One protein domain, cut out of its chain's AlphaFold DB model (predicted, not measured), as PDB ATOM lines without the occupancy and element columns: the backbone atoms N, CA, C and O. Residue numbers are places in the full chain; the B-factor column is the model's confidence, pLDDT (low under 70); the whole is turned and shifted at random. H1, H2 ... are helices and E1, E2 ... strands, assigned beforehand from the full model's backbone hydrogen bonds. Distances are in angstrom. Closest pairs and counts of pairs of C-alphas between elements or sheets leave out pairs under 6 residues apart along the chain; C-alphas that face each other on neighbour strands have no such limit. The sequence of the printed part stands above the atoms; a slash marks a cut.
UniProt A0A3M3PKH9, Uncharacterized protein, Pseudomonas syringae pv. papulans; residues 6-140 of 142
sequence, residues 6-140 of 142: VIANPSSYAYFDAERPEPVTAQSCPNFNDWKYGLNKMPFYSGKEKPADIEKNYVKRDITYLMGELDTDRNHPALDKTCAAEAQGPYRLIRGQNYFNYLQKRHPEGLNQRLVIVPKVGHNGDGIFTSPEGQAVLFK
ATOM      1  N   VAL A   6      23.758  26.370  20.796       98.12
ATOM      2  CA  VAL A   6      23.899  27.064  19.514       98.12
ATOM      3  C   VAL A   6      23.594  26.071  18.406       98.12
ATOM      4  O   VAL A   6      24.244  25.033  18.302       98.12
ATOM      5  N   ILE A   7      22.585  26.380  17.600       98.31
ATOM      6  CA  ILE A   7      22.191  25.595  16.434       98.31
ATOM      7  C   ILE A   7      22.686  26.357  15.209       98.31
ATOM      8  O   ILE A   7      22.129  27.398  14.868       98.31
ATOM      9  N   ALA A   8      23.754  25.860  14.585       98.19
ATOM     10  CA  ALA A   8      24.459  26.547  13.508       98.19
ATOM     11  C   ALA A   8      24.194  25.886  12.151       98.19
ATOM     12  O   ALA A   8      24.566  24.729  11.954       98.19
ATOM     13  N   ASN A   9      23.556  26.619  11.233       98.00
ATOM     14  CA  ASN A   9      23.297  26.200   9.850       98.00
ATOM     15  C   ASN A   9      22.851  24.725   9.676       98.00
ATOM     16  O   ASN A   9      23.403  24.015   8.826       98.00
ATOM     17  N   PRO A  10      21.887  24.197  10.458       98.06
ATOM     18  CA  PRO A  10      21.441  22.829  10.259       98.06
ATOM     19  C   PRO A  10      20.691  22.715   8.934       98.06
ATOM     20  O   PRO A  10      20.085  23.661   8.430       98.06
ATOM     21  N   SER A  11      20.694  21.511   8.375       97.81
ATOM     22  CA  SER A  11      19.991  21.282   7.122       97.81
ATOM     23  C   SER A  11      18.476  21.125   7.279       97.81
ATOM     24  O   SER A  11      17.761  21.270   6.294       97.81
ATOM     25  N   SER A  12      17.977  20.791   8.466       98.31
ATOM     26  CA  SER A  12      16.553  20.575   8.741       98.31
ATOM     27  C   SER A  12      16.289  20.696  10.242       98.31
ATOM     28  O   SER A  12      17.200  20.491  11.047       98.31
ATOM     29  N   TYR A  13      15.038  20.945  10.611       98.56
ATOM     30  CA  TYR A  13      14.568  21.079  11.987       98.56
ATOM     31  C   TYR A  13      13.486  20.044  12.309       98.56
ATOM     32  O   TYR A  13      12.770  19.588  11.415       98.56
ATOM     33  N   ALA A  14      13.371  19.692  13.590       97.94
ATOM     34  CA  ALA A  14      12.281  18.874  14.107       97.94
ATOM     35  C   ALA A  14      11.142  19.785  14.585       97.94
ATOM     36  O   ALA A  14      11.292  20.513  15.568       97.94
ATOM     37  N   TYR A  15      10.016  19.757  13.878       98.38
ATOM     38  CA  TYR A  15       8.799  20.478  14.250       98.38
ATOM     39  C   TYR A  15       8.020  19.694  15.317       98.38
ATOM     40  O   TYR A  15       8.071  18.463  15.359       98.38
ATOM     41  N   PHE A  16       7.308  20.398  16.199       98.06
ATOM     42  CA  PHE A  16       6.566  19.768  17.301       98.06
ATOM     43  C   PHE A  16       5.196  19.229  16.874       98.06
ATOM     44  O   PHE A  16       4.592  18.420  17.576       98.06
ATOM     45  N   ASP A  17       4.732  19.625  15.694       96.44
ATOM     46  CA  ASP A  17       3.506  19.170  15.057       96.44
ATOM     47  C   ASP A  17       3.672  19.092  13.528       96.44
ATOM     48  O   ASP A  17       4.774  19.197  12.984       96.44
ATOM     49  N   ALA A  18       2.559  18.871  12.831       96.31
ATOM     50  CA  ALA A  18       2.508  18.732  11.382       96.31
ATOM     51  C   ALA A  18       2.549  20.070  10.612       96.31
ATOM     52  O   ALA A  18       2.481  20.041   9.384       96.31
ATOM     53  N   GLU A  19       2.652  21.234  11.271       96.31
ATOM     54  CA  GLU A  19       2.722  22.521  10.565       96.31
ATOM     55  C   GLU A  19       4.021  22.609   9.754       96.31
ATOM     56  O   GLU A  19       5.107  22.305  10.254       96.31
ATOM     57  N   ARG A  20       3.930  23.015   8.485       97.06
ATOM     58  CA  ARG A  20       5.089  23.227   7.613       97.06
ATOM     59  C   ARG A  20       4.945  24.554   6.861       97.06
ATOM     60  O   ARG A  20       3.837  24.841   6.410       97.06
ATOM     61  N   PRO A  21       6.034  25.337   6.719       96.75
ATOM     62  CA  PRO A  21       6.045  26.563   5.918       96.75
ATOM     63  C   PRO A  21       5.598  26.337   4.475       96.75
ATOM     64  O   PRO A  21       4.818  27.125   3.955       96.75
ATOM     65  N   GLU A  22       6.055  25.239   3.872       94.88
ATOM     66  CA  GLU A  22       5.577  24.740   2.585       94.88
ATOM     67  C   GLU A  22       4.659  23.540   2.868       94.88
ATOM     68  O   GLU A  22       5.151  22.454   3.203       94.88
ATOM     69  N   PRO A  23       3.322  23.711   2.819       91.75
ATOM     70  CA  PRO A  23       2.395  22.666   3.226       91.75
ATOM     71  C   PRO A  23       2.533  21.404   2.370       91.75
ATOM     72  O   PRO A  23       2.513  21.447   1.141       91.75
ATOM     73  N   VAL A  24       2.608  20.255   3.038       94.69
ATOM     74  CA  VAL A  24       2.649  18.927   2.415       94.69
ATOM     75  C   VAL A  24       1.571  18.031   3.013       94.69
ATOM     76  O   VAL A  24       1.105  18.256   4.129       94.69
ATOM     77  N   THR A  25       1.170  16.994   2.280       91.00
ATOM     78  CA  THR A  25       0.256  15.961   2.780       91.00
ATOM     79  C   THR A  25       1.017  14.664   3.020       91.00
ATOM     80  O   THR A  25       2.105  14.452   2.483       91.00
ATOM     81  N   ALA A  26       0.428  13.747   3.791       88.69
ATOM     82  CA  ALA A  26       1.003  12.415   3.975       88.69
ATOM     83  C   ALA A  26       1.122  11.633   2.652       88.69
ATOM     84  O   ALA A  26       1.942  10.724   2.557       88.69
ATOM     85  N   GLN A  27       0.326  11.987   1.635       92.38
ATOM     86  CA  GLN A  27       0.407  11.413   0.294       92.38
ATOM     87  C   GLN A  27       1.563  12.012  -0.516       92.38
ATOM     88  O   GLN A  27       2.281  11.262  -1.171       92.38
ATOM     89  N   SER A  28       1.753  13.337  -0.485       95.62
ATOM     90  CA  SER A  28       2.802  14.002  -1.275       95.62
ATOM     91  C   SER A  28       4.191  13.902  -0.646       95.62
ATOM     92  O   SER A  28       5.188  13.852  -1.363       95.62
ATOM     93  N   CYS A  29       4.269  13.841   0.683       97.12
ATOM     94  CA  CYS A  29       5.505  13.615   1.414       97.12
ATOM     95  C   CYS A  29       5.254  12.671   2.598       97.12
ATOM     96  O   CYS A  29       5.041  13.111   3.735       97.12
ATOM     97  N   PRO A  30       5.265  11.351   2.353       95.19
ATOM     98  CA  PRO A  30       5.155  10.370   3.420       95.19
ATOM     99  C   PRO A  30       6.251  10.591   4.465       95.19
ATOM    100  O   PRO A  30       7.401  10.866   4.127       95.19
ATOM    101  N   ASN A  31       5.906  10.434   5.743       94.69
ATOM    102  CA  ASN A  31       6.840  10.542   6.870       94.69
ATOM    103  C   ASN A  31       7.414  11.953   7.117       94.69
ATOM    104  O   ASN A  31       8.354  12.090   7.897       94.69
ATOM    105  N   PHE A  32       6.848  13.020   6.533       97.62
ATOM    106  CA  PHE A  32       7.334  14.394   6.759       97.62
ATOM    107  C   PHE A  32       7.321  14.836   8.231       97.62
ATOM    108  O   PHE A  32       8.009  15.790   8.603       97.62
ATOM    109  N   ASN A  33       6.518  14.162   9.059       97.50
ATOM    110  CA  ASN A  33       6.403  14.409  10.490       97.50
ATOM    111  C   ASN A  33       7.051  13.328  11.369       97.50
ATOM    112  O   ASN A  33       6.970  13.408  12.594       97.50
ATOM    113  N   ASP A  34       7.690  12.328  10.761       97.56
ATOM    114  CA  ASP A  34       8.503  11.357  11.488       97.56
ATOM    115  C   ASP A  34       9.844  11.977  11.887       97.56
ATOM    116  O   ASP A  34      10.322  12.948  11.287       97.56
ATOM    117  N   TRP A  35      10.476  11.400  12.905       97.12
ATOM    118  CA  TRP A  35      11.840  11.740  13.274       97.12
ATOM    119  C   TRP A  35      12.769  11.563  12.060       97.12
ATOM    120  O   TRP A  35      12.740  10.535  11.387       97.12
ATOM    121  N   LYS A  36      13.619  12.530  11.708       96.56
ATOM    122  CA  LYS A  36      14.069  13.719  12.464       96.56
ATOM    123  C   LYS A  36      13.382  15.053  12.094       96.56
ATOM    124  O   LYS A  36      13.892  16.103  12.472       96.56
ATOM    125  N   TYR A  37      12.292  15.038  11.327       98.06
ATOM    126  CA  TYR A  37      11.607  16.250  10.836       98.06
ATOM    127  C   TYR A  37      10.395  16.642  11.686       98.06
ATOM    128  O   TYR A  37       9.998  17.806  11.710       98.06
ATOM    129  N   GLY A  38       9.830  15.674  12.402       97.56
ATOM    130  CA  GLY A  38       8.870  15.879  13.476       97.56
ATOM    131  C   GLY A  38       9.108  14.896  14.620       97.56
ATOM    132  O   GLY A  38      10.183  14.299  14.727       97.56
ATOM    133  N   LEU A  39       8.105  14.728  15.482       97.19
ATOM    134  CA  LEU A  39       8.176  13.858  16.661       97.19
ATOM    135  C   LEU A  39       7.352  12.566  16.535       97.19
ATOM    136  O   LEU A  39       7.155  11.863  17.527       97.19
ATOM    137  N   ASN A  40       6.887  12.205  15.336       96.38
ATOM    138  CA  ASN A  40       6.362  10.857  15.114       96.38
ATOM    139  C   ASN A  40       7.517   9.850  15.044       96.38
ATOM    140  O   ASN A  40       8.625  10.187  14.628       96.38
ATOM    141  N   LYS A  41       7.257   8.595  15.430       95.94
ATOM    142  CA  LYS A  41       8.235   7.490  15.366       95.94
ATOM    143  C   LYS A  41       9.613   7.870  15.941       95.94
ATOM    144  O   LYS A  41      10.644   7.611  15.321       95.94
ATOM    145  N   MET A  42       9.621   8.513  17.113       95.88
ATOM    146  CA  MET A  42      10.860   8.873  17.808       95.88
ATOM    147  C   MET A  42      11.762   7.644  18.009       95.88
ATOM    148  O   MET A  42      11.263   6.532  18.206       95.88
ATOM    149  N   PRO A  43      13.089   7.824  17.934       94.75
ATOM    150  CA  PRO A  43      14.041   6.722  17.977       94.75
ATOM    151  C   PRO A  43      14.066   6.068  19.360       94.75
ATOM    152  O   PRO A  43      13.855   6.736  20.363       94.75
ATOM    153  N   PHE A  44      14.415   4.780  19.442       93.69
ATOM    154  CA  PHE A  44      14.367   4.002  20.694       93.69
ATOM    155  C   PHE A  44      15.108   4.652  21.881       93.69
ATOM    156  O   PHE A  44      14.707   4.488  23.033       93.69
ATOM    157  N   TYR A  45      16.178   5.407  21.614       92.69
ATOM    158  CA  TYR A  45      16.965   6.090  22.641       92.69
ATOM    159  C   TYR A  45      16.255   7.306  23.259       92.69
ATOM    160  O   TYR A  45      16.746   7.842  24.248       92.69
ATOM    161  N   SER A  46      15.101   7.736  22.731       91.44
ATOM    162  CA  SER A  46      14.249   8.736  23.387       91.44
ATOM    163  C   SER A  46      13.600   8.196  24.668       91.44
ATOM    164  O   SER A  46      13.015   8.958  25.436       91.44
ATOM    165  N   GLY A  47      13.687   6.886  24.925       91.06
ATOM    166  CA  GLY A  47      13.198   6.270  26.152       91.06
ATOM    167  C   GLY A  47      11.701   6.507  26.350       91.06
ATOM    168  O   GLY A  47      10.888   6.094  25.530       91.06
ATOM    169  N   LYS A  48      11.338   7.157  27.461       90.44
ATOM    170  CA  LYS A  48       9.941   7.446  27.839       90.44
ATOM    171  C   LYS A  48       9.515   8.891  27.553       90.44
ATOM    172  O   LYS A  48       8.434   9.286  27.990       90.44
ATOM    173  N   GLU A  49      10.353   9.672  26.872       93.69
ATOM    174  CA  GLU A  49      10.037  11.057  26.522       93.69
ATOM    175  C   GLU A  49       8.788  11.122  25.641       93.69
ATOM    176  O   GLU A  49       8.627  10.350  24.692       93.69
ATOM    177  N   LYS A  50       7.897  12.062  25.958       94.19
ATOM    178  CA  LYS A  50       6.685  12.323  25.178       94.19
ATOM    179  C   LYS A  50       6.880  13.593  24.353       94.19
ATOM    180  O   LYS A  50       7.501  14.529  24.855       94.19
ATOM    181  N   PRO A  51       6.290  13.702  23.150       94.19
ATOM    182  CA  PRO A  51       6.435  14.897  22.318       94.19
ATOM    183  C   PRO A  51       6.121  16.218  23.041       94.19
ATOM    184  O   PRO A  51       6.891  17.171  22.946       94.19
ATOM    185  N   ALA A  52       5.052  16.245  23.841       94.06
ATOM    186  CA  ALA A  52       4.672  17.423  24.623       94.06
ATOM    187  C   ALA A  52       5.710  17.800  25.700       94.06
ATOM    188  O   ALA A  52       5.939  18.982  25.950       94.06
ATOM    189  N   ASP A  53       6.357  16.811  26.327       95.81
ATOM    190  CA  ASP A  53       7.408  17.054  27.320       95.81
ATOM    191  C   ASP A  53       8.693  17.563  26.646       95.81
ATOM    192  O   ASP A  53       9.344  18.477  27.161       95.81
ATOM    193  N   ILE A  54       9.019  17.044  25.456       96.44
ATOM    194  CA  ILE A  54      10.144  17.520  24.639       96.44
ATOM    195  C   ILE A  54       9.959  18.997  24.298       96.44
ATOM    196  O   ILE A  54      10.859  19.792  24.574       96.44
ATOM    197  N   GLU A  55       8.801  19.372  23.755       96.25
ATOM    198  CA  GLU A  55       8.477  20.756  23.405       96.25
ATOM    199  C   GLU A  55       8.546  21.675  24.631       96.25
ATOM    200  O   GLU A  55       9.325  22.632  24.651       96.25
ATOM    201  N   LYS A  56       7.820  21.327  25.704       95.44
ATOM    202  CA  LYS A  56       7.784  22.082  26.968       95.44
ATOM    203  C   LYS A  56       9.176  22.346  27.538       95.44
ATOM    204  O   LYS A  56       9.421  23.400  28.130       95.44
ATOM    205  N   ASN A  57      10.084  21.381  27.410       95.12
ATOM    206  CA  ASN A  57      11.458  21.522  27.870       95.12
ATOM    207  C   ASN A  57      12.321  22.303  26.872       95.12
ATOM    208  O   ASN A  57      13.218  23.036  27.284       95.12
ATOM    209  N   TYR A  58      12.108  22.136  25.566       96.88
ATOM    210  CA  TYR A  58      12.876  22.800  24.512       96.88
ATOM    211  C   TYR A  58      12.705  24.320  24.549       96.88
ATOM    212  O   TYR A  58      13.699  25.042  24.576       96.88
ATOM    213  N   VAL A  59      11.470  24.806  24.659       96.25
ATOM    214  CA  VAL A  59      11.139  26.246  24.591       96.25
ATOM    215  C   VAL A  59      11.732  27.070  25.740       96.25
ATOM    216  O   VAL A  59      11.980  28.265  25.600       96.25
ATOM    217  N   LYS A  60      12.042  26.415  26.865       95.38
ATOM    218  CA  LYS A  60      12.671  27.033  28.045       95.38
ATOM    219  C   LYS A  60      14.193  27.156  27.944       95.38
ATOM    220  O   LYS A  60      14.802  27.876  28.738       95.38
ATOM    221  N   ARG A  61      14.829  26.416  27.029       96.56
ATOM    222  CA  ARG A  61      16.291  26.413  26.884       96.56
ATOM    223  C   ARG A  61      16.776  27.741  26.309       96.56
ATOM    224  O   ARG A  61      16.107  28.340  25.477       96.56
ATOM    225  N   ASP A  62      17.970  28.147  26.735       96.62
ATOM    226  CA  ASP A  62      18.708  29.261  26.135       96.62
ATOM    227  C   ASP A  62      19.325  28.775  24.813       96.62
ATOM    228  O   ASP A  62      20.364  28.107  24.818       96.62
ATOM    229  N   ILE A  63      18.619  29.007  23.701       98.12
ATOM    230  CA  ILE A  63      19.010  28.550  22.358       98.12
ATOM    231  C   ILE A  63      19.235  29.754  21.447       98.12
ATOM    232  O   ILE A  63      18.380  30.631  21.329       98.12
ATOM    233  N   THR A  64      20.370  29.765  20.752       98.56
ATOM    234  CA  THR A  64      20.592  30.655  19.610       98.56
ATOM    235  C   THR A  64      20.617  29.862  18.310       98.56
ATOM    236  O   THR A  64      21.421  28.943  18.154       98.56
ATOM    237  N   TYR A  65      19.757  30.239  17.369       98.75
ATOM    238  CA  TYR A  65      19.839  29.828  15.970       98.75
ATOM    239  C   TYR A  65      20.812  30.772  15.272       98.75
ATOM    240  O   TYR A  65      20.513  31.952  15.108       98.75
ATOM    241  N   LEU A  66      21.997  30.278  14.930       98.75
ATOM    242  CA  LEU A  66      23.065  31.072  14.334       98.75
ATOM    243  C   LEU A  66      23.154  30.737  12.847       98.75
ATOM    244  O   LEU A  66      23.583  29.640  12.486       98.75
ATOM    245  N   MET A  67      22.703  31.660  12.001       98.81
ATOM    246  CA  MET A  67      22.488  31.402  10.579       98.81
ATOM    247  C   MET A  67      23.370  32.287   9.706       98.81
ATOM    248  O   MET A  67      23.393  33.500   9.881       98.81
ATOM    249  N   GLY A  68      24.062  31.701   8.736       98.81
ATOM    250  CA  GLY A  68      24.803  32.457   7.729       98.81
ATOM    251  C   GLY A  68      23.865  33.161   6.749       98.81
ATOM    252  O   GLY A  68      22.996  32.520   6.159       98.81
ATOM    253  N   GLU A  69      24.057  34.465   6.540       98.81
ATOM    254  CA  GLU A  69      23.285  35.280   5.588       98.81
ATOM    255  C   GLU A  69      23.326  34.733   4.148       98.81
ATOM    256  O   GLU A  69      22.371  34.885   3.391       98.81
ATOM    257  N   LEU A  70      24.419  34.070   3.766       98.75
ATOM    258  CA  LEU A  70      24.626  33.522   2.425       98.75
ATOM    259  C   LEU A  70      24.419  31.999   2.360       98.75
ATOM    260  O   LEU A  70      24.760  31.384   1.352       98.75
ATOM    261  N   ASP A  71      23.888  31.350   3.407       98.62
ATOM    262  CA  ASP A  71      23.559  29.910   3.381       98.62
ATOM    263  C   ASP A  71      22.220  29.677   2.649       98.62
ATOM    264  O   ASP A  71      21.219  29.209   3.208       98.62
ATOM    265  N   THR A  72      22.208  30.095   1.380       98.69
ATOM    266  CA  THR A  72      21.035  30.206   0.500       98.69
ATOM    267  C   THR A  72      21.116  29.315  -0.743       98.69
ATOM    268  O   THR A  72      20.202  29.298  -1.567       98.69
ATOM    269  N   ASP A  73      22.184  28.525  -0.878       98.19
ATOM    270  CA  ASP A  73      22.359  27.610  -2.003       98.19
ATOM    271  C   ASP A  73      21.482  26.355  -1.853       98.19
ATOM    272  O   ASP A  73      21.809  25.413  -1.126       98.19
ATOM    273  N   ARG A  74      20.376  26.318  -2.606       97.56
ATOM    274  CA  ARG A  74      19.483  25.151  -2.717       97.56
ATOM    275  C   ARG A  74      20.191  23.906  -3.260       97.56
ATOM    276  O   ARG A  74      19.792  22.777  -2.976       97.56
ATOM    277  N   ASN A  75      21.229  24.084  -4.067       97.69
ATOM    278  CA  ASN A  75      21.926  22.983  -4.715       97.69
ATOM    279  C   ASN A  75      23.111  22.466  -3.901       97.69
ATOM    280  O   ASN A  75      23.675  21.439  -4.290       97.69
ATOM    281  N   HIS A  76      23.410  23.073  -2.748       97.38
ATOM    282  CA  HIS A  76      24.539  22.706  -1.903       97.38
ATOM    283  C   HIS A  76      24.591  21.180  -1.670       97.38
ATOM    284  O   HIS A  76      23.574  20.571  -1.318       97.38
ATOM    285  N   PRO A  77      25.752  20.524  -1.850       96.38
ATOM    286  CA  PRO A  77      25.842  19.060  -1.868       96.38
ATOM    287  C   PRO A  77      25.456  18.413  -0.531       96.38
ATOM    288  O   PRO A  77      24.826  17.363  -0.517       96.38
ATOM    289  N   ALA A  78      25.775  19.064   0.590       96.12
ATOM    290  CA  ALA A  78      25.401  18.608   1.932       96.12
ATOM    291  C   ALA A  78      24.010  19.086   2.408       96.12
ATOM    292  O   ALA A  78      23.723  19.028   3.605       96.12
ATOM    293  N   LEU A  79      23.183  19.662   1.528       98.25
ATOM    294  CA  LEU A  79      21.815  20.036   1.887       98.25
ATOM    295  C   LEU A  79      20.914  18.798   1.816       98.25
ATOM    296  O   LEU A  79      20.908  18.067   0.830       98.25
ATOM    297  N   ASP A  80      20.132  18.588   2.864       98.06
ATOM    298  CA  ASP A  80      19.015  17.654   2.920       98.06
ATOM    299  C   ASP A  80      17.936  18.104   1.930       98.06
ATOM    300  O   ASP A  80      17.266  19.119   2.135       98.06
ATOM    301  N   LYS A  81      17.821  17.358   0.833       97.56
ATOM    302  CA  LYS A  81      16.879  17.601  -0.269       97.56
ATOM    303  C   LYS A  81      15.701  16.622  -0.237       97.56
ATOM    304  O   LYS A  81      15.020  16.437  -1.242       97.56
ATOM    305  N   THR A  82      15.481  15.938   0.890       97.56
ATOM    306  CA  THR A  82      14.292  15.092   1.054       97.56
ATOM    307  C   THR A  82      13.033  15.959   1.079       97.56
ATOM    308  O   THR A  82      13.076  17.111   1.512       97.56
ATOM    309  N   CYS A  83      11.887  15.410   0.659       97.62
ATOM    310  CA  CYS A  83      10.631  16.172   0.632       97.62
ATOM    311  C   CYS A  83      10.285  16.787   2.000       97.62
ATOM    312  O   CYS A  83       9.772  17.899   2.070       97.62
ATOM    313  N   ALA A  84      10.616  16.091   3.094       98.19
ATOM    314  CA  ALA A  84      10.327  16.527   4.455       98.19
ATOM    315  C   ALA A  84      11.167  17.740   4.877       98.19
ATOM    316  O   ALA A  84      10.692  18.584   5.635       98.19
ATOM    317  N   ALA A  85      12.402  17.830   4.378       98.31
ATOM    318  CA  ALA A  85      13.275  18.975   4.581       98.31
ATOM    319  C   ALA A  85      12.900  20.142   3.651       98.31
ATOM    320  O   ALA A  85      12.870  21.285   4.098       98.31
ATOM    321  N   GLU A  86      12.547  19.864   2.391       98.12
ATOM    322  CA  GLU A  86      12.047  20.879   1.450       98.12
ATOM    323  C   GLU A  86      10.740  21.523   1.937       98.12
ATOM    324  O   GLU A  86      10.555  22.721   1.745       98.12
ATOM    325  N   ALA A  87       9.891  20.785   2.665       98.31
ATOM    326  CA  ALA A  87       8.685  21.324   3.308       98.31
ATOM    327  C   ALA A  87       8.978  22.464   4.316       98.31
ATOM    328  O   ALA A  87       8.084  23.195   4.736       98.31
ATOM    329  N   GLN A  88      10.238  22.611   4.739       98.62
ATOM    330  CA  GLN A  88      10.699  23.644   5.672       98.62
ATOM    331  C   GLN A  88      11.262  24.879   4.945       98.62
ATOM    332  O   GLN A  88      11.509  25.906   5.580       98.62
ATOM    333  N   GLY A  89      11.479  24.783   3.629       98.31
ATOM    334  CA  GLY A  89      12.029  25.824   2.765       98.31
ATOM    335  C   GLY A  89      13.188  25.332   1.878       98.31
ATOM    336  O   GLY A  89      13.754  24.262   2.112       98.31
ATOM    337  N   PRO A  90      13.596  26.109   0.860       98.12
ATOM    338  CA  PRO A  90      14.572  25.674  -0.153       98.12
ATOM    339  C   PRO A  90      16.050  25.650   0.278       98.12
ATOM    340  O   PRO A  90      16.861  25.038  -0.407       98.12
ATOM    341  N   TYR A  91      16.439  26.323   1.365       98.56
ATOM    342  CA  TYR A  91      17.840  26.423   1.813       98.56
ATOM    343  C   TYR A  91      17.936  26.674   3.326       98.56
ATOM    344  O   TYR A  91      16.927  26.914   3.988       98.56
ATOM    345  N   ARG A  92      19.134  26.593   3.917       98.81
ATOM    346  CA  ARG A  92      19.281  26.542   5.385       98.81
ATOM    347  C   ARG A  92      18.867  27.832   6.077       98.81
ATOM    348  O   ARG A  92      18.163  27.757   7.081       98.81
ATOM    349  N   LEU A  93      19.238  28.991   5.527       98.81
ATOM    350  CA  LEU A  93      18.865  30.287   6.099       98.81
ATOM    351  C   LEU A  93      17.345  30.416   6.286       98.81
ATOM    352  O   LEU A  93      16.885  30.696   7.394       98.81
ATOM    353  N   ILE A  94      16.564  30.154   5.230       98.81
ATOM    354  CA  ILE A  94      15.104  30.270   5.299       98.81
ATOM    355  C   ILE A  94      14.486  29.188   6.188       98.81
ATOM    356  O   ILE A  94      13.556  29.486   6.927       98.81
ATOM    357  N   ARG A  95      15.042  27.966   6.220       98.81
ATOM    358  CA  ARG A  95      14.597  26.913   7.156       98.81
ATOM    359  C   ARG A  95      14.745  27.358   8.612       98.81
ATOM    360  O   ARG A  95      13.829  27.159   9.405       98.81
ATOM    361  N   GLY A  96      15.864  27.999   8.960       98.75
ATOM    362  CA  GLY A  96      16.096  28.526  10.307       98.75
ATOM    363  C   GLY A  96      15.153  29.666  10.683       98.75
ATOM    364  O   GLY A  96      14.580  29.652  11.772       98.75
ATOM    365  N   GLN A  97      14.934  30.612   9.767       98.88
ATOM    366  CA  GLN A  97      13.967  31.701   9.950       98.88
ATOM    367  C   GLN A  97      12.541  31.167  10.120       98.88
ATOM    368  O   GLN A  97      11.848  31.530  11.068       98.88
ATOM    369  N   ASN A  98      12.127  30.247   9.252       98.81
ATOM    370  CA  ASN A  98      10.815  29.618   9.301       98.81
ATOM    371  C   ASN A  98      10.584  28.850  10.604       98.81
ATOM    372  O   ASN A  98       9.513  28.960  11.199       98.81
ATOM    373  N   TYR A  99      11.575  28.080  11.060       98.81
ATOM    374  CA  TYR A  99      11.471  27.347  12.318       98.81
ATOM    375  C   TYR A  99      11.375  28.293  13.519       98.81
ATOM    376  O   TYR A  99      10.534  28.091  14.390       98.81
ATOM    377  N   PHE A 100      12.173  29.364  13.548       98.62
ATOM    378  CA  PHE A 100      12.091  30.352  14.622       98.62
ATOM    379  C   PHE A 100      10.730  31.066  14.650       98.62
ATOM    380  O   PHE A 100      10.113  31.163  15.710       98.62
ATOM    381  N   ASN A 101      10.210  31.469  13.486       98.44
ATOM    382  CA  ASN A 101       8.878  32.072  13.365       98.44
ATOM    383  C   ASN A 101       7.771  31.114  13.834       98.44
ATOM    384  O   ASN A 101       6.847  31.528  14.536       98.44
ATOM    385  N   TYR A 102       7.879  29.828  13.486       98.50
ATOM    386  CA  TYR A 102       6.982  28.780  13.972       98.50
ATOM    387  C   TYR A 102       6.970  28.717  15.504       98.50
ATOM    388  O   TYR A 102       5.897  28.741  16.108       98.50
ATOM    389  N   LEU A 103       8.143  28.718  16.144       98.38
ATOM    390  CA  LEU A 103       8.236  28.706  17.604       98.38
ATOM    391  C   LEU A 103       7.623  29.962  18.227       98.38
ATOM    392  O   LEU A 103       6.899  29.852  19.211       98.38
ATOM    393  N   GLN A 104       7.877  31.145  17.661       98.06
ATOM    394  CA  GLN A 104       7.313  32.399  18.173       98.06
ATOM    395  C   GLN A 104       5.784  32.421  18.089       98.06
ATOM    396  O   GLN A 104       5.120  32.840  19.032       98.06
ATOM    397  N   LYS A 105       5.215  31.937  16.978       97.62
ATOM    398  CA  LYS A 105       3.762  31.814  16.801       97.62
ATOM    399  C   LYS A 105       3.155  30.814  17.787       97.62
ATOM    400  O   LYS A 105       2.056  31.039  18.289       97.62
ATOM    401  N   ARG A 106       3.851  29.704  18.035       96.69
ATOM    402  CA  ARG A 106       3.386  28.605  18.890       96.69
ATOM    403  C   ARG A 106       3.520  28.902  20.388       96.69
ATOM    404  O   ARG A 106       2.730  28.377  21.167       96.69
ATOM    405  N   HIS A 107       4.459  29.771  20.761       96.81
ATOM    406  CA  HIS A 107       4.721  30.206  22.137       96.81
ATOM    407  C   HIS A 107       4.641  31.735  22.265       96.81
ATOM    408  O   HIS A 107       5.661  32.398  22.500       96.81
ATOM    409  N   PRO A 108       3.443  32.329  22.092       96.50
ATOM    410  CA  PRO A 108       3.257  33.777  22.163       96.50
ATOM    411  C   PRO A 108       3.546  34.357  23.557       96.50
ATOM    412  O   PRO A 108       3.782  35.556  23.684       96.50
ATOM    413  N   GLU A 109       3.557  33.525  24.602       94.38
ATOM    414  CA  GLU A 109       3.971  33.891  25.960       94.38
ATOM    415  C   GLU A 109       5.462  34.248  26.072       94.38
ATOM    416  O   GLU A 109       5.875  34.868  27.053       94.38
ATOM    417  N   GLY A 110       6.262  33.876  25.068       92.50
ATOM    418  CA  GLY A 110       7.677  34.200  24.965       92.50
ATOM    419  C   GLY A 110       8.589  32.975  24.922       92.50
ATOM    420  O   GLY A 110       8.268  31.887  25.396       92.50
ATOM    421  N   LEU A 111       9.785  33.186  24.371       95.06
ATOM    422  CA  LEU A 111      10.843  32.186  24.239       95.06
ATOM    423  C   LEU A 111      12.128  32.703  24.882       95.06
ATOM    424  O   LEU A 111      12.481  33.870  24.723       95.06
ATOM    425  N   ASN A 112      12.905  31.816  25.508       94.94
ATOM    426  CA  ASN A 112      14.290  32.117  25.899       94.94
ATOM    427  C   ASN A 112      15.271  31.873  24.734       94.94
ATOM    428  O   ASN A 112      16.393  31.403  24.909       94.94
ATOM    429  N   GLN A 113      14.821  32.129  23.509       97.56
ATOM    430  CA  GLN A 113      15.520  31.748  22.288       97.56
ATOM    431  C   GLN A 113      15.642  32.939  21.350       97.56
ATOM    432  O   GLN A 113      14.858  33.883  21.425       97.56
ATOM    433  N   ARG A 114      16.636  32.902  20.464       97.38
ATOM    434  CA  ARG A 114      16.898  33.990  19.515       97.38
ATOM    435  C   ARG A 114      17.460  33.484  18.198       97.38
ATOM    436  O   ARG A 114      18.138  32.458  18.163       97.38
ATOM    437  N   LEU A 115      17.222  34.246  17.142       98.56
ATOM    438  CA  LEU A 115      17.823  34.061  15.828       98.56
ATOM    439  C   LEU A 115      18.873  35.152  15.606       98.56
ATOM    440  O   LEU A 115      18.585  36.333  15.790       98.56
ATOM    441  N   VAL A 116      20.081  34.757  15.220       98.62
ATOM    442  CA  VAL A 116      21.191  35.660  14.898       98.62
ATOM    443  C   VAL A 116      21.673  35.346  13.490       98.62
ATOM    444  O   VAL A 116      21.948  34.189  13.168       98.62
ATOM    445  N   ILE A 117      21.775  36.383  12.661       98.75
ATOM    446  CA  ILE A 117      22.275  36.285  11.290       98.75
ATOM    447  C   ILE A 117      23.739  36.712  11.268       98.75
ATOM    448  O   ILE A 117      24.070  37.789  11.758       98.75
ATOM    449  N   VAL A 118      24.604  35.876  10.699       98.81
ATOM    450  CA  VAL A 118      26.023  36.172  10.491       98.81
ATOM    451  C   VAL A 118      26.194  36.755   9.086       98.81
ATOM    452  O   VAL A 118      25.977  36.031   8.104       98.81
ATOM    453  N   PRO A 119      26.561  38.040   8.955       98.62
ATOM    454  CA  PRO A 119      26.633  38.705   7.663       98.62
ATOM    455  C   PRO A 119      27.739  38.102   6.793       98.62
ATOM    456  O   PRO A 119      28.814  37.757   7.282       98.62
ATOM    457  N   LYS A 120      27.497  38.021   5.480       98.31
ATOM    458  CA  LYS A 120      28.468  37.582   4.456       98.31
ATOM    459  C   LYS A 120      29.019  36.155   4.621       98.31
ATOM    460  O   LYS A 120      30.013  35.811   3.983       98.31
ATOM    461  N   VAL A 121      28.391  35.309   5.438       98.56
ATOM    462  CA  VAL A 121      28.817  33.919   5.676       98.56
ATOM    463  C   VAL A 121      27.793  32.939   5.110       98.56
ATOM    464  O   VAL A 121      26.595  33.108   5.313       98.56
ATOM    465  N   GLY A 122      28.264  31.913   4.393       98.00
ATOM    466  CA  GLY A 122      27.441  30.814   3.869       98.00
ATOM    467  C   GLY A 122      27.467  29.566   4.755       98.00
ATOM    468  O   GLY A 122      27.537  29.657   5.980       98.00
ATOM    469  N   HIS A 123      27.473  28.380   4.139       97.75
ATOM    470  CA  HIS A 123      27.614  27.104   4.851       97.75
ATOM    471  C   HIS A 123      29.073  26.816   5.262       97.75
ATOM    472  O   HIS A 123      29.688  25.849   4.813       97.75
ATOM    473  N   ASN A 124      29.659  27.695   6.077       97.81
ATOM    474  CA  ASN A 124      31.063  27.637   6.481       97.81
ATOM    475  C   ASN A 124      31.178  27.681   8.012       97.81
ATOM    476  O   ASN A 124      30.882  28.704   8.626       97.81
ATOM    477  N   GLY A 125      31.595  26.568   8.624       96.62
ATOM    478  CA  GLY A 125      31.686  26.442  10.082       96.62
ATOM    479  C   GLY A 125      32.646  27.448  10.715       96.62
ATOM    480  O   GLY A 125      32.276  28.102  11.689       96.62
ATOM    481  N   ASP A 126      33.830  27.630  10.128       97.81
ATOM    482  CA  ASP A 126      34.822  28.586  10.625       97.81
ATOM    483  C   ASP A 126      34.252  30.007  10.600       97.81
ATOM    484  O   ASP A 126      34.188  30.665  11.631       97.81
ATOM    485  N   GLY A 127      33.707  30.438   9.461       98.19
ATOM    486  CA  GLY A 127      33.073  31.745   9.303       98.19
ATOM    487  C   GLY A 127      31.920  31.973  10.278       98.19
ATOM    488  O   GLY A 127      31.786  33.071  10.808       98.19
ATOM    489  N   ILE A 128      31.115  30.948  10.575       98.44
ATOM    490  CA  ILE A 128      30.040  31.059  11.564       98.44
ATOM    491  C   ILE A 128      30.615  31.258  12.966       98.44
ATOM    492  O   ILE A 128      30.242  32.214  13.644       98.44
ATOM    493  N   PHE A 129      31.532  30.400  13.413       98.06
ATOM    494  CA  PHE A 129      31.968  30.389  14.810       98.06
ATOM    495  C   PHE A 129      33.071  31.403  15.136       98.06
ATOM    496  O   PHE A 129      33.169  31.828  16.288       98.06
ATOM    497  N   THR A 130      33.876  31.835  14.163       97.81
ATOM    498  CA  THR A 130      34.912  32.866  14.357       97.81
ATOM    499  C   THR A 130      34.445  34.274  13.987       97.81
ATOM    500  O   THR A 130      35.206  35.225  14.163       97.81
ATOM    501  N   SER A 131      33.212  34.441  13.496       98.31
ATOM    502  CA  SER A 131      32.613  35.766  13.286       98.31
ATOM    503  C   SER A 131      32.410  36.524  14.608       98.31
ATOM    504  O   SER A 131      32.296  35.898  15.671       98.31
ATOM    505  N   PRO A 132      32.311  37.867  14.576       98.25
ATOM    506  CA  PRO A 132      31.936  38.655  15.749       98.25
ATOM    507  C   PRO A 132      30.636  38.175  16.413       98.25
ATOM    508  O   PRO A 132      30.568  38.101  17.643       98.25
ATOM    509  N   GLU A 133      29.630  37.809  15.619       98.38
ATOM    510  CA  GLU A 133      28.338  37.290  16.066       98.38
ATOM    511  C   GLU A 133      28.489  35.917  16.726       98.38
ATOM    512  O   GLU A 133      28.007  35.716  17.840       98.38
ATOM    513  N   GLY A 134      29.211  34.987  16.094       97.81
ATOM    514  CA  GLY A 134      29.471  33.659  16.651       97.81
ATOM    515  C   GLY A 134      30.221  33.719  17.982       97.81
ATOM    516  O   GLY A 134      29.801  33.106  18.964       97.81
ATOM    517  N   GLN A 135      31.277  34.532  18.057       97.69
ATOM    518  CA  GLN A 135      32.039  34.750  19.291       97.69
ATOM    519  C   GLN A 135      31.182  35.397  20.386       97.69
ATOM    520  O   GLN A 135      31.276  35.018  21.558       97.69
ATOM    521  N   ALA A 136      30.317  36.350  20.027       96.94
ATOM    522  CA  ALA A 136      29.381  36.948  20.973       96.94
ATOM    523  C   ALA A 136      28.409  35.903  21.536       96.94
ATOM    524  O   ALA A 136      28.254  35.819  22.753       96.94
ATOM    525  N   VAL A 137      27.826  35.066  20.675       95.88
ATOM    526  CA  VAL A 137      26.874  34.026  21.077       95.88
ATOM    527  C   VAL A 137      27.509  32.986  22.005       95.88
ATOM    528  O   VAL A 137      26.885  32.558  22.979       95.88
ATOM    529  N   LEU A 138      28.756  32.596  21.732       94.75
ATOM    530  CA  LEU A 138      29.464  31.579  22.508       94.75
ATOM    531  C   LEU A 138      29.954  32.100  23.864       94.75
ATOM    532  O   LEU A 138      29.793  31.423  24.885       94.75
ATOM    533  N   PHE A 139      30.542  33.297  23.897       93.88
ATOM    534  CA  PHE A 139      31.366  33.716  25.034       93.88
ATOM    535  C   PHE A 139      30.827  34.918  25.797       93.88
ATOM    536  O   PHE A 139      31.050  35.005  27.006       93.88
ATOM    537  N   LYS A 140      30.089  35.829  25.156       88.69
ATOM    538  CA  LYS A 140      29.593  37.024  25.848       88.69
ATOM    539  C   LYS A 140      28.324  36.705  26.645       88.69
ATOM    540  O   LYS A 140      27.552  35.830  26.242       88.69
TER     541      LYS A 140
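AT A GLANCE: This is residues 6 to 140 of the 142 residues of an uncharacterized protein of Pseudomonas syringae pv. papulans (UniProt A0A3M3PKH9). A small slab of three parallel strands, E1, E2 and E3 in that order, has the long helix H3 over one face and the short helices H4 and H5 over the other. The winding stretch of residues 9 to 50 has no named element and reaches far from H5; H1 and H2 lie off the sheet. The printed part has 135 residues, with elements in the order E1 H1 E2 H2 H3 E3 H4 H5, mixed in class with under half of its residues in them. It is compact, with a radius of gyration of the C-alphas of 15.2 A and spans of 41 by 34 by 29 A.

HOW THE PARTS SIT: E1, residues 6 to 8, and E2, residues 62 to 68, are parallel neighbours, with N 7 and O 64 at 2.9 A. H1, residues 51 to 58, is not on the sheet; E1, H1 and E2 form a strand-helix-strand unit, parallel neighbour strands with a helix between along the chain, its crossover right-handed. H2, residues 83 to 86, and H3, residues 92 to 106, lie between E2 and E3, residues 113 to 118, in a second right-handed unit; N 116 and O 65 are 2.8 A apart. H2 is not on the sheet. H3 is over E2 and E3 at a height of 9.9 A over the sheet, along the strands; its closest C-alphas to E2 are Leu 93 and Met 67, 5.9 A. On the opposite face, H4, residues 125 to 130, is slantwise to the strands, and H5, residues 132 to 139, along them. H4 and H5 are close but not clearly touching, about perpendicular at 78 degrees; their closest C-alphas, Ile 128 and Gly 134, are 5.7 A apart. In H1, H3, H4 and H5 every O i to N i+4 pair is within hydrogen-bond range; H2 is too short for one.

IN THESE COORDINATES: E1 begins at C-alpha 6 (23.899, 27.064, 19.514). E2 measures 19.7 A, H3 21.0 A and E3 16.4 A from first to last C-alpha. H5 ends at C-alpha 139 (31.366, 33.716, 25.034).

THE WHOLE: The C-alphas farthest apart, Gln 27 and Lys 140, are 46.5 A apart. The links E1 to H1 and E2 to H2 are long. The printed part has no cut, and no printed residue is under 70 in pLDDT.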